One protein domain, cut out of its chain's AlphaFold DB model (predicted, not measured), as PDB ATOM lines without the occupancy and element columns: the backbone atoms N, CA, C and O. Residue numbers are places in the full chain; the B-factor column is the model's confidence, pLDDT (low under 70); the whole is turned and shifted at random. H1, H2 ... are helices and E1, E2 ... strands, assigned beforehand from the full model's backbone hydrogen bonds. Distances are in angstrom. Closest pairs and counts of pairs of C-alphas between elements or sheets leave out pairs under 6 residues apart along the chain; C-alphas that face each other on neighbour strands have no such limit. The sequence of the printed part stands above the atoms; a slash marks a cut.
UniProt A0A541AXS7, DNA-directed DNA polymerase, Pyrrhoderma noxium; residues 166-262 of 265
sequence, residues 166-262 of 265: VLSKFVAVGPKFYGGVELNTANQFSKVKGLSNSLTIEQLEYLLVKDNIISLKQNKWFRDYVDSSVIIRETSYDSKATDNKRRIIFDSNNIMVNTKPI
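This is residues 166 to 262 of the 265 residues of the protein "DNA-directed DNA polymerase" of Pyrrhoderma noxium (UniProt A0A541AXS7). What shape do these atoms make? A small three-stranded sheet, E1 to E3, has one short helix, H1, over one face, and a long two-stranded hairpin, E4 and E5, reaches away as an arm whose tip, residues 224 to 229, sticks out; a smaller hairpin, E6 and E7, forms a separate piece after it. What are its make-up and size? The printed part has 97 residues with one named helix and seven named strands, in the order E1 E2 E3 H1 E4 E5 E6 E7, mostly strand, and its three sheets, E1 - E2 - E3, E4 - E5 and E6 - E7, are antiparallel. The whole is loose, with a radius of gyration of the C-alphas of 16.4 A, and flat, spanning 54 by 38 by 20 A.

How is the largest sheet built? E1, residues 167 to 174, E2, residues 177 to 182, and E3, residues 188 to 192, form a meander, each strand the antiparallel neighbour of the one before. N 171 and O 179 are 2.9 A apart, and N 191 and O 178 2.8 A, both within hydrogen-bond range. Where is the helix? H1, residues 201 to 206, is on this sheet at a height of 8.2 A, slantwise to the strands at 40 degrees to E2 on the local plane; the closest C-alphas of H1 and E2 are those of Ile 201 and Gly 179, 6.5 A. It lies over E2, where 4 of its 6 C-alphas fall, and only just not over E1, where 2 fall; every O i to N i+4 pair in H1 is within hydrogen-bond range. What of the other strands? E4, residues 214 to 224, and E5, residues 229 to 239, are an antiparallel hairpin, with N 220 and O 233 2.9 A apart; E6, residues 246 to 250, and E7, residues 256 to 261, are another, with N 249 and O 258 2.8 A apart. Both hairpins are apart from the strands of the first sheet, E1 and E7 only just, at 8.2 A.

Where does the first strand begin, and where does the last end? E1 begins at C-alpha 167 (46.078, 29.280, -9.266), and E7 ends at C-alpha 261 (37.050, 29.836, -34.881). How long are the elements? From first to last C-alpha, E4 measures 29.3 A, E5 29.2 A, E1 18.1 A, E2 17.1 A, E7 14.9 A, E3 13.5 A, E6 12.8 A and H1 8.6 A.

How far does it reach? The two C-alphas farthest apart are those of Asp 227 and Ser 252, 54.8 A. Are there cuts, long links or weak places? The printed part has no cut, and no link between named elements is long. The mean pLDDT of the printed part is 91.1, and no printed residue is under 70.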
ATOM      1  N   VAL A 166      50.638  28.432  -9.453       96.69
ATOM      2  CA  VAL A 166      49.482  27.565  -9.198       96.69
ATOM      3  C   VAL A 166      48.331  28.453  -8.744       96.69
ATOM      4  O   VAL A 166      48.494  29.268  -7.831       96.69
ATOM      5  N   LEU A 167      47.186  28.342  -9.413       97.50
ATOM      6  CA  LEU A 167      46.078  29.280  -9.266       97.50
ATOM      7  C   LEU A 167      44.863  28.596  -8.644       97.50
ATOM      8  O   LEU A 167      44.488  27.506  -9.065       97.50
ATOM      9  N   SER A 168      44.221  29.258  -7.682       97.12
ATOM     10  CA  SER A 168      42.909  28.848  -7.167       97.12
ATOM     11  C   SER A 168      41.770  29.287  -8.087       97.12
ATOM     12  O   SER A 168      40.706  28.674  -8.106       97.12
ATOM     13  N   LYS A 169      41.991  30.354  -8.862       96.94
ATOM     14  CA  LYS A 169      41.036  30.889  -9.831       96.94
ATOM     15  C   LYS A 169      41.776  31.497 -11.016       96.94
ATOM     16  O   LYS A 169      42.804  32.153 -10.842       96.94
ATOM     17  N   PHE A 170      41.232  31.314 -12.214       96.88
ATOM     18  CA  PHE A 170      41.739  31.904 -13.445       96.88
ATOM     19  C   PHE A 170      40.577  32.364 -14.325       96.88
ATOM     20  O   PHE A 170      39.590  31.647 -14.475       96.88
ATOM     21  N   VAL A 171      40.704  33.553 -14.909       96.62
ATOM     22  CA  VAL A 171      39.698  34.161 -15.782       96.62
ATOM     23  C   VAL A 171      40.390  34.721 -17.014       96.62
ATOM     24  O   VAL A 171      41.312  35.527 -16.899       96.62
ATOM     25  N   ALA A 172      39.928  34.332 -18.201       94.69
ATOM     26  CA  ALA A 172      40.411  34.867 -19.466       94.69
ATOM     27  C   ALA A 172      39.244  35.407 -20.291       94.69
ATOM     28  O   ALA A 172      38.386  34.650 -20.732       94.69
ATOM     29  N   VAL A 173      39.246  36.719 -20.522       93.81
ATOM     30  CA  VAL A 173      38.257  37.425 -21.350       93.81
ATOM     31  C   VAL A 173      38.674  37.384 -22.826       93.81
ATOM     32  O   VAL A 173      37.837  37.374 -23.725       93.81
ATOM     33  N   GLY A 174      39.982  37.330 -23.104       91.75
ATOM     34  CA  GLY A 174      40.496  37.253 -24.468       91.75
ATOM     35  C   GLY A 174      42.025  37.292 -24.579       91.75
ATOM     36  O   GLY A 174      42.742  37.178 -23.582       91.75
ATOM     37  N   PRO A 175      42.563  37.450 -25.803       90.94
ATOM     38  CA  PRO A 175      44.003  37.485 -26.042       90.94
ATOM     39  C   PRO A 175      44.673  38.650 -25.308       90.94
ATOM     40  O   PRO A 175      44.369  39.813 -25.572       90.94
ATOM     41  N   LYS A 176      45.629  38.336 -24.427       92.25
ATOM     42  CA  LYS A 176      46.305  39.292 -23.530       92.25
ATOM     43  C   LYS A 176      45.320  40.068 -22.650       92.25
ATOM     44  O   LYS A 176      45.533  41.248 -22.375       92.25
ATOM     45  N   PHE A 177      44.238  39.394 -22.267       93.94
ATOM     46  CA  PHE A 177      43.189  39.903 -21.403       93.94
ATOM     47  C   PHE A 177      42.722  38.793 -20.446       93.94
ATOM     48  O   PHE A 177      41.741  38.096 -20.705       93.94
ATOM     49  N   TYR A 178      43.462  38.605 -19.355       95.56
ATOM     50  CA  TYR A 178      43.233  37.534 -18.381       95.56
ATOM     51  C   TYR A 178      43.794  37.883 -16.995       95.56
ATOM     52  O   TYR A 178      44.532  38.855 -16.842       95.56
ATOM     53  N   GLY A 179      43.478  37.078 -15.985       97.00
ATOM     54  CA  GLY A 179      43.987  37.209 -14.623       97.00
ATOM     55  C   GLY A 179      43.720  35.967 -13.780       97.00
ATOM     56  O   GLY A 179      43.041  35.040 -14.218       97.00
ATOM     57  N   GLY A 180      44.265  35.934 -12.570       97.06
ATOM     58  CA  GLY A 180      44.011  34.849 -11.630       97.06
ATOM     59  C   GLY A 180      44.383  35.178 -10.191       97.06
ATOM     60  O   GLY A 180      44.944  36.236  -9.902       97.06
ATOM     61  N   VAL A 181      44.064  34.238  -9.304       97.94
ATOM     62  CA  VAL A 181      44.393  34.269  -7.876       97.94
ATOM     63  C   VAL A 181      45.377  33.146  -7.589       97.94
ATOM     64  O   VAL A 181      45.095  31.986  -7.888       97.94
ATOM     65  N   GLU A 182      46.534  33.479  -7.032       97.06
ATOM     66  CA  GLU A 182      47.523  32.485  -6.617       97.06
ATOM     67  C   GLU A 182      47.016  31.677  -5.418       97.06
ATOM     68  O   GLU A 182      46.542  32.239  -4.433       97.06
ATOM     69  N   LEU A 183      47.140  30.349  -5.492       94.81
ATOM     70  CA  LEU A 183      46.578  29.433  -4.497       94.81
ATOM     71  C   LEU A 183      47.166  29.652  -3.094       94.81
ATOM     72  O   LEU A 183      46.426  29.677  -2.117       94.81
ATOM     73  N   ASN A 184      48.485  29.829  -3.001       93.38
ATOM     74  CA  ASN A 184      49.192  29.859  -1.716       93.38
ATOM     75  C   ASN A 184      49.210  31.244  -1.059       93.38
ATOM     76  O   ASN A 184      49.279  31.348   0.161       93.38
ATOM     77  N   THR A 185      49.194  32.310  -1.860       93.94
ATOM     78  CA  THR A 185      49.360  33.692  -1.381       93.94
ATOM     79  C   THR A 185      48.056  34.483  -1.398       93.94
ATOM     80  O   THR A 185      48.003  35.561  -0.815       93.94
ATOM     81  N   ALA A 186      47.021  33.984  -2.086       93.75
ATOM     82  CA  ALA A 186      45.797  34.713  -2.420       93.75
ATOM     83  C   ALA A 186      46.031  36.025  -3.204       93.75
ATOM     84  O   ALA A 186      45.115  36.834  -3.359       93.75
ATOM     85  N   ASN A 187      47.236  36.231  -3.747       95.44
ATOM     86  CA  ASN A 187      47.556  37.411  -4.540       95.44
ATOM     87  C   ASN A 187      46.818  37.370  -5.881       95.44
ATOM     88  O   ASN A 187      46.872  36.373  -6.607       95.44
ATOM     89  N   GLN A 188      46.165  38.478  -6.231       96.50
ATOM     90  CA  GLN A 188      45.527  38.646  -7.532       96.50
ATOM     91  C   GLN A 188      46.508  39.236  -8.548       96.50
ATOM     92  O   GLN A 188      47.342  40.082  -8.221       96.50
ATOM     93  N   PHE A 189      46.372  38.837  -9.808       95.44
ATOM     94  CA  PHE A 189      47.036  39.505 -10.921       95.44
ATOM     95  C   PHE A 189      46.105  39.599 -12.124       95.44
ATOM     96  O   PHE A 189      45.247  38.743 -12.333       95.44
ATOM     97  N   SER A 190      46.343  40.592 -12.975       96.00
ATOM     98  CA  SER A 190      45.709  40.685 -14.286       96.00
ATOM     99  C   SER A 190      46.668  41.243 -15.334       96.00
ATOM    100  O   SER A 190      47.645  41.935 -15.036       96.00
ATOM    101  N   LYS A 191      46.417  40.865 -16.586       94.56
ATOM    102  CA  LYS A 191      47.156  41.263 -17.782       94.56
ATOM    103  C   LYS A 191      46.136  41.704 -18.818       94.56
ATOM    104  O   LYS A 191      45.402  40.872 -19.343       94.56
ATOM    105  N   VAL A 192      46.100  43.006 -19.095       93.44
ATOM    106  CA  VAL A 192      45.153  43.623 -20.033       93.44
ATOM    107  C   VAL A 192      45.927  44.480 -21.029       93.44
ATOM    108  O   VAL A 192      46.583  45.456 -20.670       93.44
ATOM    109  N   LYS A 193      45.894  44.103 -22.309       89.19
ATOM    110  CA  LYS A 193      46.647  44.805 -23.352       89.19
ATOM    111  C   LYS A 193      46.154  46.246 -23.516       89.19
ATOM    112  O   LYS A 193      45.037  46.487 -23.964       89.19
ATOM    113  N   GLY A 194      47.052  47.202 -23.288       87.44
ATOM    114  CA  GLY A 194      46.781  48.625 -23.507       87.44
ATOM    115  C   GLY A 194      46.095  49.324 -22.332       87.44
ATOM    116  O   GLY A 194      45.702  50.481 -22.490       87.44
ATOM    117  N   LEU A 195      45.974  48.645 -21.190       89.69
ATOM    118  CA  LEU A 195      45.581  49.229 -19.916       89.69
ATOM    119  C   LEU A 195      46.798  49.241 -18.982       89.69
ATOM    120  O   LEU A 195      47.432  48.208 -18.777       89.69
ATOM    121  N   SER A 196      47.128  50.410 -18.435       84.56
ATOM    122  CA  SER A 196      48.254  50.562 -17.504       84.56
ATOM    123  C   SER A 196      47.956  49.995 -16.110       84.56
ATOM    124  O   SER A 196      48.864  49.529 -15.429       84.56
ATOM    125  N   ASN A 197      46.687  50.026 -15.697       84.62
ATOM    126  CA  ASN A 197      46.234  49.544 -14.393       84.62
ATOM    127  C   ASN A 197      45.809  48.068 -14.453       84.62
ATOM    128  O   ASN A 197      45.420  47.557 -15.502       84.62
ATOM    129  N   SER A 198      45.840  47.385 -13.310       89.69
ATOM    130  CA  SER A 198      45.277  46.040 -13.170       89.69
ATOM    131  C   SER A 198      43.773  46.091 -12.898       89.69
ATOM    132  O   SER A 198      43.303  46.941 -12.146       89.69
ATOM    133  N   LEU A 199      43.038  45.136 -13.462       94.12
ATOM    134  CA  LEU A 199      41.668  44.805 -13.064       94.12
ATOM    135  C   LEU A 199      41.668  43.767 -11.939       94.12
ATOM    136  O   LEU A 199      42.559  42.908 -11.906       94.12
ATOM    137  N   THR A 200      40.670  43.826 -11.058       95.44
ATOM    138  CA  THR A 200      40.419  42.761 -10.076       95.44
ATOM    139  C   THR A 200      39.829  41.533 -10.756       95.44
ATOM    140  O   THR A 200      39.320  41.603 -11.880       95.44
ATOM    141  N   ILE A 201      39.877  40.386 -10.082       96.69
ATOM    142  CA  ILE A 201      39.271  39.170 -10.629       96.69
ATOM    143  C   ILE A 201      37.751  39.300 -10.735       96.69
ATOM    144  O   ILE A 201      37.204  38.870 -11.746       96.69
ATOM    145  N   GLU A 202      37.078  39.975  -9.797       96.62
ATOM    146  CA  GLU A 202      35.628  40.201  -9.903       96.62
ATOM    147  C   GLU A 202      35.282  41.058 -11.130       96.62
ATOM    148  O   GLU A 202      34.295  40.802 -11.816       96.62
ATOM    149  N   GLN A 203      36.119  42.049 -11.458       96.25
ATOM    150  CA  GLN A 203      35.954  42.849 -12.674       96.25
ATOM    151  C   GLN A 203      36.140  42.009 -13.941       96.25
ATOM    152  O   GLN A 203      35.415  42.200 -14.913       96.25
ATOM    153  N   LEU A 204      37.085  41.065 -13.954       96.50
ATOM    154  CA  LEU A 204      37.248  40.149 -15.086       96.50
ATOM    155  C   LEU A 204      36.055  39.200 -15.228       96.50
ATOM    156  O   LEU A 204      35.605  38.971 -16.347       96.50
ATOM    157  N   GLU A 205      35.527  38.675 -14.121       96.12
ATOM    158  CA  GLU A 205      34.318  37.839 -14.114       96.12
ATOM    159  C   GLU A 205      33.102  38.622 -14.618       96.12
ATOM    160  O   GLU A 205      32.347  38.122 -15.451       96.12
ATOM    161  N   TYR A 206      32.959  39.883 -14.198       96.56
ATOM    162  CA  TYR A 206      31.923  40.783 -14.701       96.56
ATOM    163  C   TYR A 206      31.990  40.939 -16.228       96.56
ATOM    164  O   TYR A 206      30.955  40.952 -16.887       96.56
ATOM    165  N   LEU A 207      33.194  40.990 -16.804       96.12
ATOM    166  CA  LEU A 207      33.405  41.103 -18.251       96.12
ATOM    167  C   LEU A 207      33.160  39.804 -19.037       96.12
ATOM    168  O   LEU A 207      33.147  39.847 -20.269       96.12
ATOM    169  N   LEU A 208      32.973  38.658 -18.369       94.88
ATOM    170  CA  LEU A 208      32.537  37.421 -19.029       94.88
ATOM    171  C   LEU A 208      31.051  37.453 -19.385       94.88
ATOM    172  O   LEU A 208      30.622  36.727 -20.283       94.88
ATOM    173  N   VAL A 209      30.261  38.252 -18.671       95.12
ATOM    174  CA  VAL A 209      28.834  38.397 -18.940       95.12
ATOM    175  C   VAL A 209      28.659  39.218 -20.212       95.12
ATOM    176  O   VAL A 209      29.318  40.239 -20.421       95.12
ATOM    177  N   LYS A 210      27.773  38.750 -21.086       92.12
ATOM    178  CA  LYS A 210      27.503  39.367 -22.380       92.12
ATOM    179  C   LYS A 210      27.166  40.854 -22.232       92.12
ATOM    180  O   LYS A 210      26.417  41.240 -21.341       92.12
ATOM    181  N   ASP A 211      27.711  41.660 -23.142       90.94
ATOM    182  CA  ASP A 211      27.489  43.108 -23.265       90.94
ATOM    183  C   ASP A 211      27.972  43.964 -22.077       90.94
ATOM    184  O   ASP A 211      27.869  45.191 -22.129       90.94
ATOM    185  N   ASN A 212      28.580  43.361 -21.050       94.88
ATOM    186  CA  ASN A 212      29.191  44.111 -19.961       94.88
ATOM    187  C   ASN A 212      30.446  44.859 -20.423       94.88
ATOM    188  O   ASN A 212      31.294  44.344 -21.159       94.88
ATOM    189  N   ILE A 213      30.567  46.095 -19.940       93.19
ATOM    190  CA  ILE A 213      31.665  47.003 -20.254       93.19
ATOM    191  C   ILE A 213      32.134  47.647 -18.957       93.19
ATOM    192  O   ILE A 213      31.327  48.094 -18.143       93.19
ATOM    193  N   ILE A 214      33.449  47.730 -18.784       93.19
ATOM    194  CA  ILE A 214      34.058  48.557 -17.744       93.19
ATOM    195  C   ILE A 214      34.815  49.686 -18.433       93.19
ATOM    196  O   ILE A 214      35.819  49.444 -19.106       93.19
ATOM    197  N   SER A 215      34.351  50.916 -18.239       91.69
ATOM    198  CA  SER A 215      35.049  52.118 -18.688       91.69
ATOM    199  C   SER A 215      35.988  52.599 -17.593       91.69
ATOM    200  O   SER A 215      35.558  53.054 -16.533       91.69
ATOM    201  N   LEU A 216      37.288  52.494 -17.847       89.56
ATOM    202  CA  LEU A 216      38.321  52.985 -16.945       89.56
ATOM    203  C   LEU A 216      38.953  54.257 -17.478       89.56
ATOM    204  O   LEU A 216      39.074  54.456 -18.685       89.56
ATOM    205  N   LYS A 217      39.429  55.089 -16.562       88.88
ATOM    206  CA  LYS A 217      40.305  56.208 -16.881       88.88
ATOM    207  C   LYS A 217      41.752  55.774 -16.702       88.88
ATOM    208  O   LYS A 217      42.094  55.128 -15.711       88.88
ATOM    209  N   GLN A 218      42.599  56.115 -17.664       89.56
ATOM    210  CA  GLN A 218      44.035  55.906 -17.549       89.56
ATOM    211  C   GLN A 218      44.822  57.063 -18.152       89.56
ATOM    212  O   GLN A 218      44.451  57.636 -19.179       89.56
ATOM    213  N   ASN A 219      45.961  57.340 -17.528       89.94
ATOM    214  CA  ASN A 219      46.929  58.298 -18.024       89.94
ATOM    215  C   ASN A 219      47.748  57.666 -19.146       89.94
ATOM    216  O   ASN A 219      48.467  56.685 -18.931       89.94
ATOM    217  N   LYS A 220      47.650  58.243 -20.341       88.81
ATOM    218  CA  LYS A 220      48.506  57.903 -21.474       88.81
ATOM    219  C   LYS A 220      49.520  59.003 -21.707       88.81
ATOM    220  O   LYS A 220      49.219  60.189 -21.598       88.81
ATOM    221  N   TRP A 221      50.731  58.559 -22.002       89.00
ATOM    222  CA  TRP A 221      51.881  59.411 -22.223       89.00
ATOM    223  C   TRP A 221      52.009  59.616 -23.721       89.00
ATOM    224  O   TRP A 221      52.189  58.657 -24.474       89.00
ATOM    225  N   PHE A 222      51.893  60.864 -24.143       87.12
ATOM    226  CA  PHE A 222      52.066  61.281 -25.519       87.12
ATOM    227  C   PHE A 222      53.356  62.082 -25.598       87.12
ATOM    228  O   PHE A 222      53.618  62.936 -24.753       87.12
ATOM    229  N   ARG A 223      54.181  61.771 -26.592       85.50
ATOM    230  CA  ARG A 223      55.365  62.574 -26.886       85.50
ATOM    231  C   ARG A 223      54.920  63.727 -27.764       85.50
ATOM    232  O   ARG A 223      54.336  63.480 -28.818       85.50
ATOM    233  N   ASP A 224      55.184  64.943 -27.315       82.19
ATOM    234  CA  ASP A 224      55.094  66.125 -28.150       82.19
ATOM    235  C   ASP A 224      56.490  66.428 -28.686       82.19
ATOM    236  O   ASP A 224      57.389  66.838 -27.952       82.19
ATOM    237  N   TYR A 225      56.689  66.143 -29.968       77.50
ATOM    238  CA  TYR A 225      57.974  66.375 -30.615       77.50
ATOM    239  C   TYR A 225      58.211  67.854 -30.931       77.50
ATOM    240  O   TYR A 225      59.360  68.222 -31.151       77.50
ATOM    241  N   VAL A 226      57.163  68.684 -30.945       76.25
ATOM    242  CA  VAL A 226      57.271  70.125 -31.214       76.25
ATOM    243  C   VAL A 226      57.863  70.812 -29.997       76.25
ATOM    244  O   VAL A 226      58.936  71.402 -30.071       76.25
ATOM    245  N   ASP A 227      57.239  70.601 -28.842       81.19
ATOM    246  CA  ASP A 227      57.677  71.209 -27.584       81.19
ATOM    247  C   ASP A 227      58.761  70.385 -26.869       81.19
ATOM    248  O   ASP A 227      59.154  70.701 -25.745       81.19
ATOM    249  N   SER A 228      59.228  69.291 -27.490       81.31
ATOM    250  CA  SER A 228      60.136  68.304 -26.884       81.31
ATOM    251  C   SER A 228      59.680  67.859 -25.488       81.31
ATOM    252  O   SER A 228      60.486  67.642 -24.580       81.31
ATOM    253  N   SER A 229      58.366  67.739 -25.305       86.50
ATOM    254  CA  SER A 229      57.735  67.527 -24.010       86.50
ATOM    255  C   SER A 229      56.958  66.211 -23.969       86.50
ATOM    256  O   SER A 229      56.705  65.552 -24.981       86.50
ATOM    257  N   VAL A 230      56.602  65.781 -22.760       89.25
ATOM    258  CA  VAL A 230      55.710  64.638 -22.554       89.25
ATOM    259  C   VAL A 230      54.396  65.165 -22.009       89.25
ATOM    260  O   VAL A 230      54.345  65.707 -20.907       89.25
ATOM    261  N   ILE A 231      53.325  64.958 -22.769       89.38
ATOM    262  CA  ILE A 231      51.973  65.321 -22.362       89.38
ATOM    263  C   ILE A 231      51.295  64.077 -21.805       89.38
ATOM    264  O   ILE A 231      51.133  63.065 -22.490       89.38
ATOM    265  N   ILE A 232      50.857  64.162 -20.555       90.50
ATOM    266  CA  ILE A 232      50.044  63.125 -19.928       90.50
ATOM    267  C   ILE A 232      48.581  63.522 -20.106       90.50
ATOM    268  O   ILE A 232      48.157  64.567 -19.615       90.50
ATOM    269  N   ARG A 233      47.808  62.700 -20.821       89.31
ATOM    270  CA  ARG A 233      46.360  62.899 -20.976       89.31
ATOM    271  C   ARG A 233      45.606  61.750 -20.334       89.31
ATOM    272  O   ARG A 233      45.945  60.581 -20.540       89.31
ATOM    273  N   GLU A 234      44.556  62.091 -19.602       90.56
ATOM    274  CA  GLU A 234      43.578  61.109 -19.159       90.56
ATOM    275  C   GLU A 234      42.743  60.672 -20.369       90.56
ATOM    276  O   GLU A 234      42.188  61.493 -21.099       90.56
ATOM    277  N   THR A 235      42.688  59.368 -20.609       89.06
ATOM    278  CA  THR A 235      41.909  58.764 -21.695       89.06
ATOM    279  C   THR A 235      40.992  57.698 -21.125       89.06
ATOM    280  O   THR A 235      41.361  57.006 -20.169       89.06
ATOM    281  N   SER A 236      39.801  57.552 -21.706       88.12
ATOM    282  CA  SER A 236      38.939  56.415 -21.409       88.12
ATOM    283  C   SER A 236      39.479  55.146 -22.075       88.12
ATOM    284  O   SER A 236      40.079  55.171 -23.153       88.12
ATOM    285  N   TYR A 237      39.285  54.023 -21.400       87.88
ATOM    286  CA  TYR A 237      39.580  52.691 -21.895       87.88
ATOM    287  C   TYR A 237      38.395  51.788 -21.593       87.88
ATOM    288  O   TYR A 237      38.141  51.448 -20.435       87.88
ATOM    289  N   ASP A 238      37.697  51.391 -22.650       89.00
ATOM    290  CA  ASP A 238      36.555  50.497 -22.546       89.00
ATOM    291  C   ASP A 238      37.028  49.049 -22.633       89.00
ATOM    292  O   ASP A 238      37.483  48.558 -23.671       89.00
ATOM    293  N   SER A 239      36.924  48.367 -21.502       87.50
ATOM    294  CA  SER A 239      37.221  46.952 -21.366       87.50
ATOM    295  C   SER A 239      35.972  46.143 -21.685       87.50
ATOM    296  O   SER A 239      34.965  46.291 -20.995       87.50
ATOM    297  N   LYS A 240      36.040  45.284 -22.707       90.56
ATOM    298  CA  LYS A 240      34.985  44.321 -23.046       90.56
ATOM    299  C   LYS A 240      35.540  43.090 -23.753       90.56
ATOM    300  O   LYS A 240      36.605  43.155 -24.376       90.56
ATOM    301  N   ALA A 241      34.801  41.985 -23.696       86.31
ATOM    302  CA  ALA A 241      35.071  40.835 -24.548       86.31
ATOM    303  C   ALA A 241      34.898  41.228 -26.027       86.31
ATOM    304  O   ALA A 241      33.972  41.955 -26.384       86.31
ATOM    305  N   THR A 242      35.817  40.788 -26.891       83.38
ATOM    306  CA  THR A 242      35.794  41.114 -28.327       83.38
ATOM    307  C   THR A 242      35.816  39.847 -29.166       83.38
ATOM    308  O   THR A 242      36.555  38.906 -28.877       83.38
ATOM    309  N   ASP A 243      35.028  39.836 -30.236       81.06
ATOM    310  CA  ASP A 243      34.817  38.694 -31.127       81.06
ATOM    311  C   ASP A 243      35.533  38.838 -32.486       81.06
ATOM    312  O   ASP A 243      35.355  38.027 -33.393       81.06
ATOM    313  N   ASN A 244      36.445  39.812 -32.605       76.69
ATOM    314  CA  ASN A 244      37.158  40.152 -33.847       76.69
ATOM    315  C   ASN A 244      37.873  38.968 -34.525       76.69
ATOM    316  O   ASN A 244      38.046  38.957 -35.740       76.69
ATOM    317  N   LYS A 245      38.373  38.001 -33.743       80.56
ATOM    318  CA  LYS A 245      39.163  36.859 -34.253       80.56
ATOM    319  C   LYS A 245      38.475  35.509 -34.079       80.56
ATOM    320  O   LYS A 245      38.879  34.530 -34.706       80.56
ATOM    321  N   ARG A 246      37.508  35.424 -33.168       87.38
ATOM    322  CA  ARG A 246      36.826  34.193 -32.756       87.38
ATOM    323  C   ARG A 246      35.415  34.554 -32.320       87.38
ATOM    324  O   ARG A 246      35.231  35.569 -31.662       87.38
ATOM    325  N   ARG A 247      34.445  33.695 -32.619       90.00
ATOM    326  CA  ARG A 247      33.064  33.862 -32.152       90.00
ATOM    327  C   ARG A 247      32.960  33.437 -30.693       90.00
ATOM    328  O   ARG A 247      33.348  32.314 -30.366       90.00
ATOM    329  N   ILE A 248      32.443  34.309 -29.836       91.56
ATOM    330  CA  ILE A 248      32.230  34.015 -28.415       91.56
ATOM    331  C   ILE A 248      30.983  33.133 -28.254       91.56
ATOM    332  O   ILE A 248      29.996  33.308 -28.967       91.56
ATOM    333  N   ILE A 249      31.042  32.164 -27.343       92.94
ATOM    334  CA  ILE A 249      29.923  31.297 -26.969       92.94
ATOM    335  C   ILE A 249      29.508  31.634 -25.543       92.94
ATOM    336  O   ILE A 249      30.329  31.562 -24.626       92.94
ATOM    337  N   PHE A 250      28.224  31.933 -25.383       94.31
ATOM    338  CA  PHE A 250      27.585  32.185 -24.100       94.31
ATOM    339  C   PHE A 250      26.687  31.010 -23.702       94.31
ATOM    340  O   PHE A 250      26.153  30.315 -24.573       94.31
ATOM    341  N   ASP A 251      26.536  30.787 -22.401       94.62
ATOM    342  CA  ASP A 251      25.553  29.859 -21.843       94.62
ATOM    343  C   ASP A 251      24.148  30.493 -21.730       94.62
ATOM    344  O   ASP A 251      23.910  31.620 -22.175       94.62
ATOM    345  N   SER A 252      23.197  29.772 -21.125       94.12
ATOM    346  CA  SER A 252      21.828  30.260 -20.897       94.12
ATOM    347  C   SER A 252      21.744  31.470 -19.960       94.12
ATOM    348  O   SER A 252      20.734  32.167 -19.967       94.12
ATOM    349  N   ASN A 253      22.787  31.721 -19.166       94.00
ATOM    350  CA  ASN A 253      22.888  32.846 -18.241       94.00
ATOM    351  C   ASN A 253      23.668  34.024 -18.847       94.00
ATOM    352  O   ASN A 253      24.004  34.966 -18.131       94.00
ATOM    353  N   ASN A 254      23.948  33.994 -20.156       94.50
ATOM    354  CA  ASN A 254      24.759  34.980 -20.869       94.50
ATOM    355  C   ASN A 254      26.212  35.084 -20.371       94.50
ATOM    356  O   ASN A 254      26.847  36.121 -20.559       94.50
ATOM    357  N   ILE A 255      26.767  34.029 -19.775       94.12
ATOM    358  CA  ILE A 255      28.169  33.983 -19.343       94.12
ATOM    359  C   ILE A 255      29.011  33.350 -20.448       94.12
ATOM    360  O   ILE A 255      28.642  32.321 -21.017       94.12
ATOM    361  N   MET A 256      30.147  33.965 -20.781       93.62
ATOM    362  CA  MET A 256      31.097  33.411 -21.740       93.62
ATOM    363  C   MET A 256      31.673  32.092 -21.216       93.62
ATOM    364  O   MET A 256      32.357  32.066 -20.196       93.62
ATOM    365  N   VAL A 257      31.462  31.012 -21.969       91.75
ATOM    366  CA  VAL A 257      31.951  29.668 -21.619       91.75
ATOM    367  C   VAL A 257      32.976  29.123 -22.607       91.75
ATOM    368  O   VAL A 257      33.754  28.239 -22.258       91.75
ATOM    369  N   ASN A 258      32.987  29.606 -23.856       89.56
ATOM    370  CA  ASN A 258      33.931  29.131 -24.870       89.56
ATOM    371  C   ASN A 258      34.051  30.104 -26.061       89.56
ATOM    372  O   ASN A 258      33.353  31.111 -26.145       89.56
ATOM    373  N   THR A 259      34.915  29.783 -27.026       90.25
ATOM    374  CA  THR A 259      35.032  30.486 -28.306       90.25
ATOM    375  C   THR A 259      35.193  29.510 -29.475       90.25
ATOM    376  O   THR A 259      35.903  28.507 -29.382       90.25
ATOM    377  N   LYS A 260      34.610  29.834 -30.630       89.25
ATOM    378  CA  LYS A 260      34.761  29.086 -31.890       89.25
ATOM    379  C   LYS A 260      35.600  29.863 -32.909       89.25
ATOM    380  O   LYS A 260      35.547  31.095 -32.929       89.25
ATOM    381  N   PRO A 261      36.379  29.177 -33.765       85.25
ATOM    382  CA  PRO A 261      37.050  29.836 -34.881       85.25
ATOM    383  C   PRO A 261      36.022  30.454 -35.839       85.25
ATOM    384  O   PRO A 261      34.907  29.950 -35.982       85.25
ATOM    385  N   ILE A 262      36.404  31.551 -36.494       84.38
ATOM    386  CA  ILE A 262      35.639  32.097 -37.618       84.38
ATOM    387  C   ILE A 262      35.904  31.189 -38.821       84.38
ATOM    388  O   ILE A 262      37.060  30.951 -39.169       84.38
TER     389      ILE A 262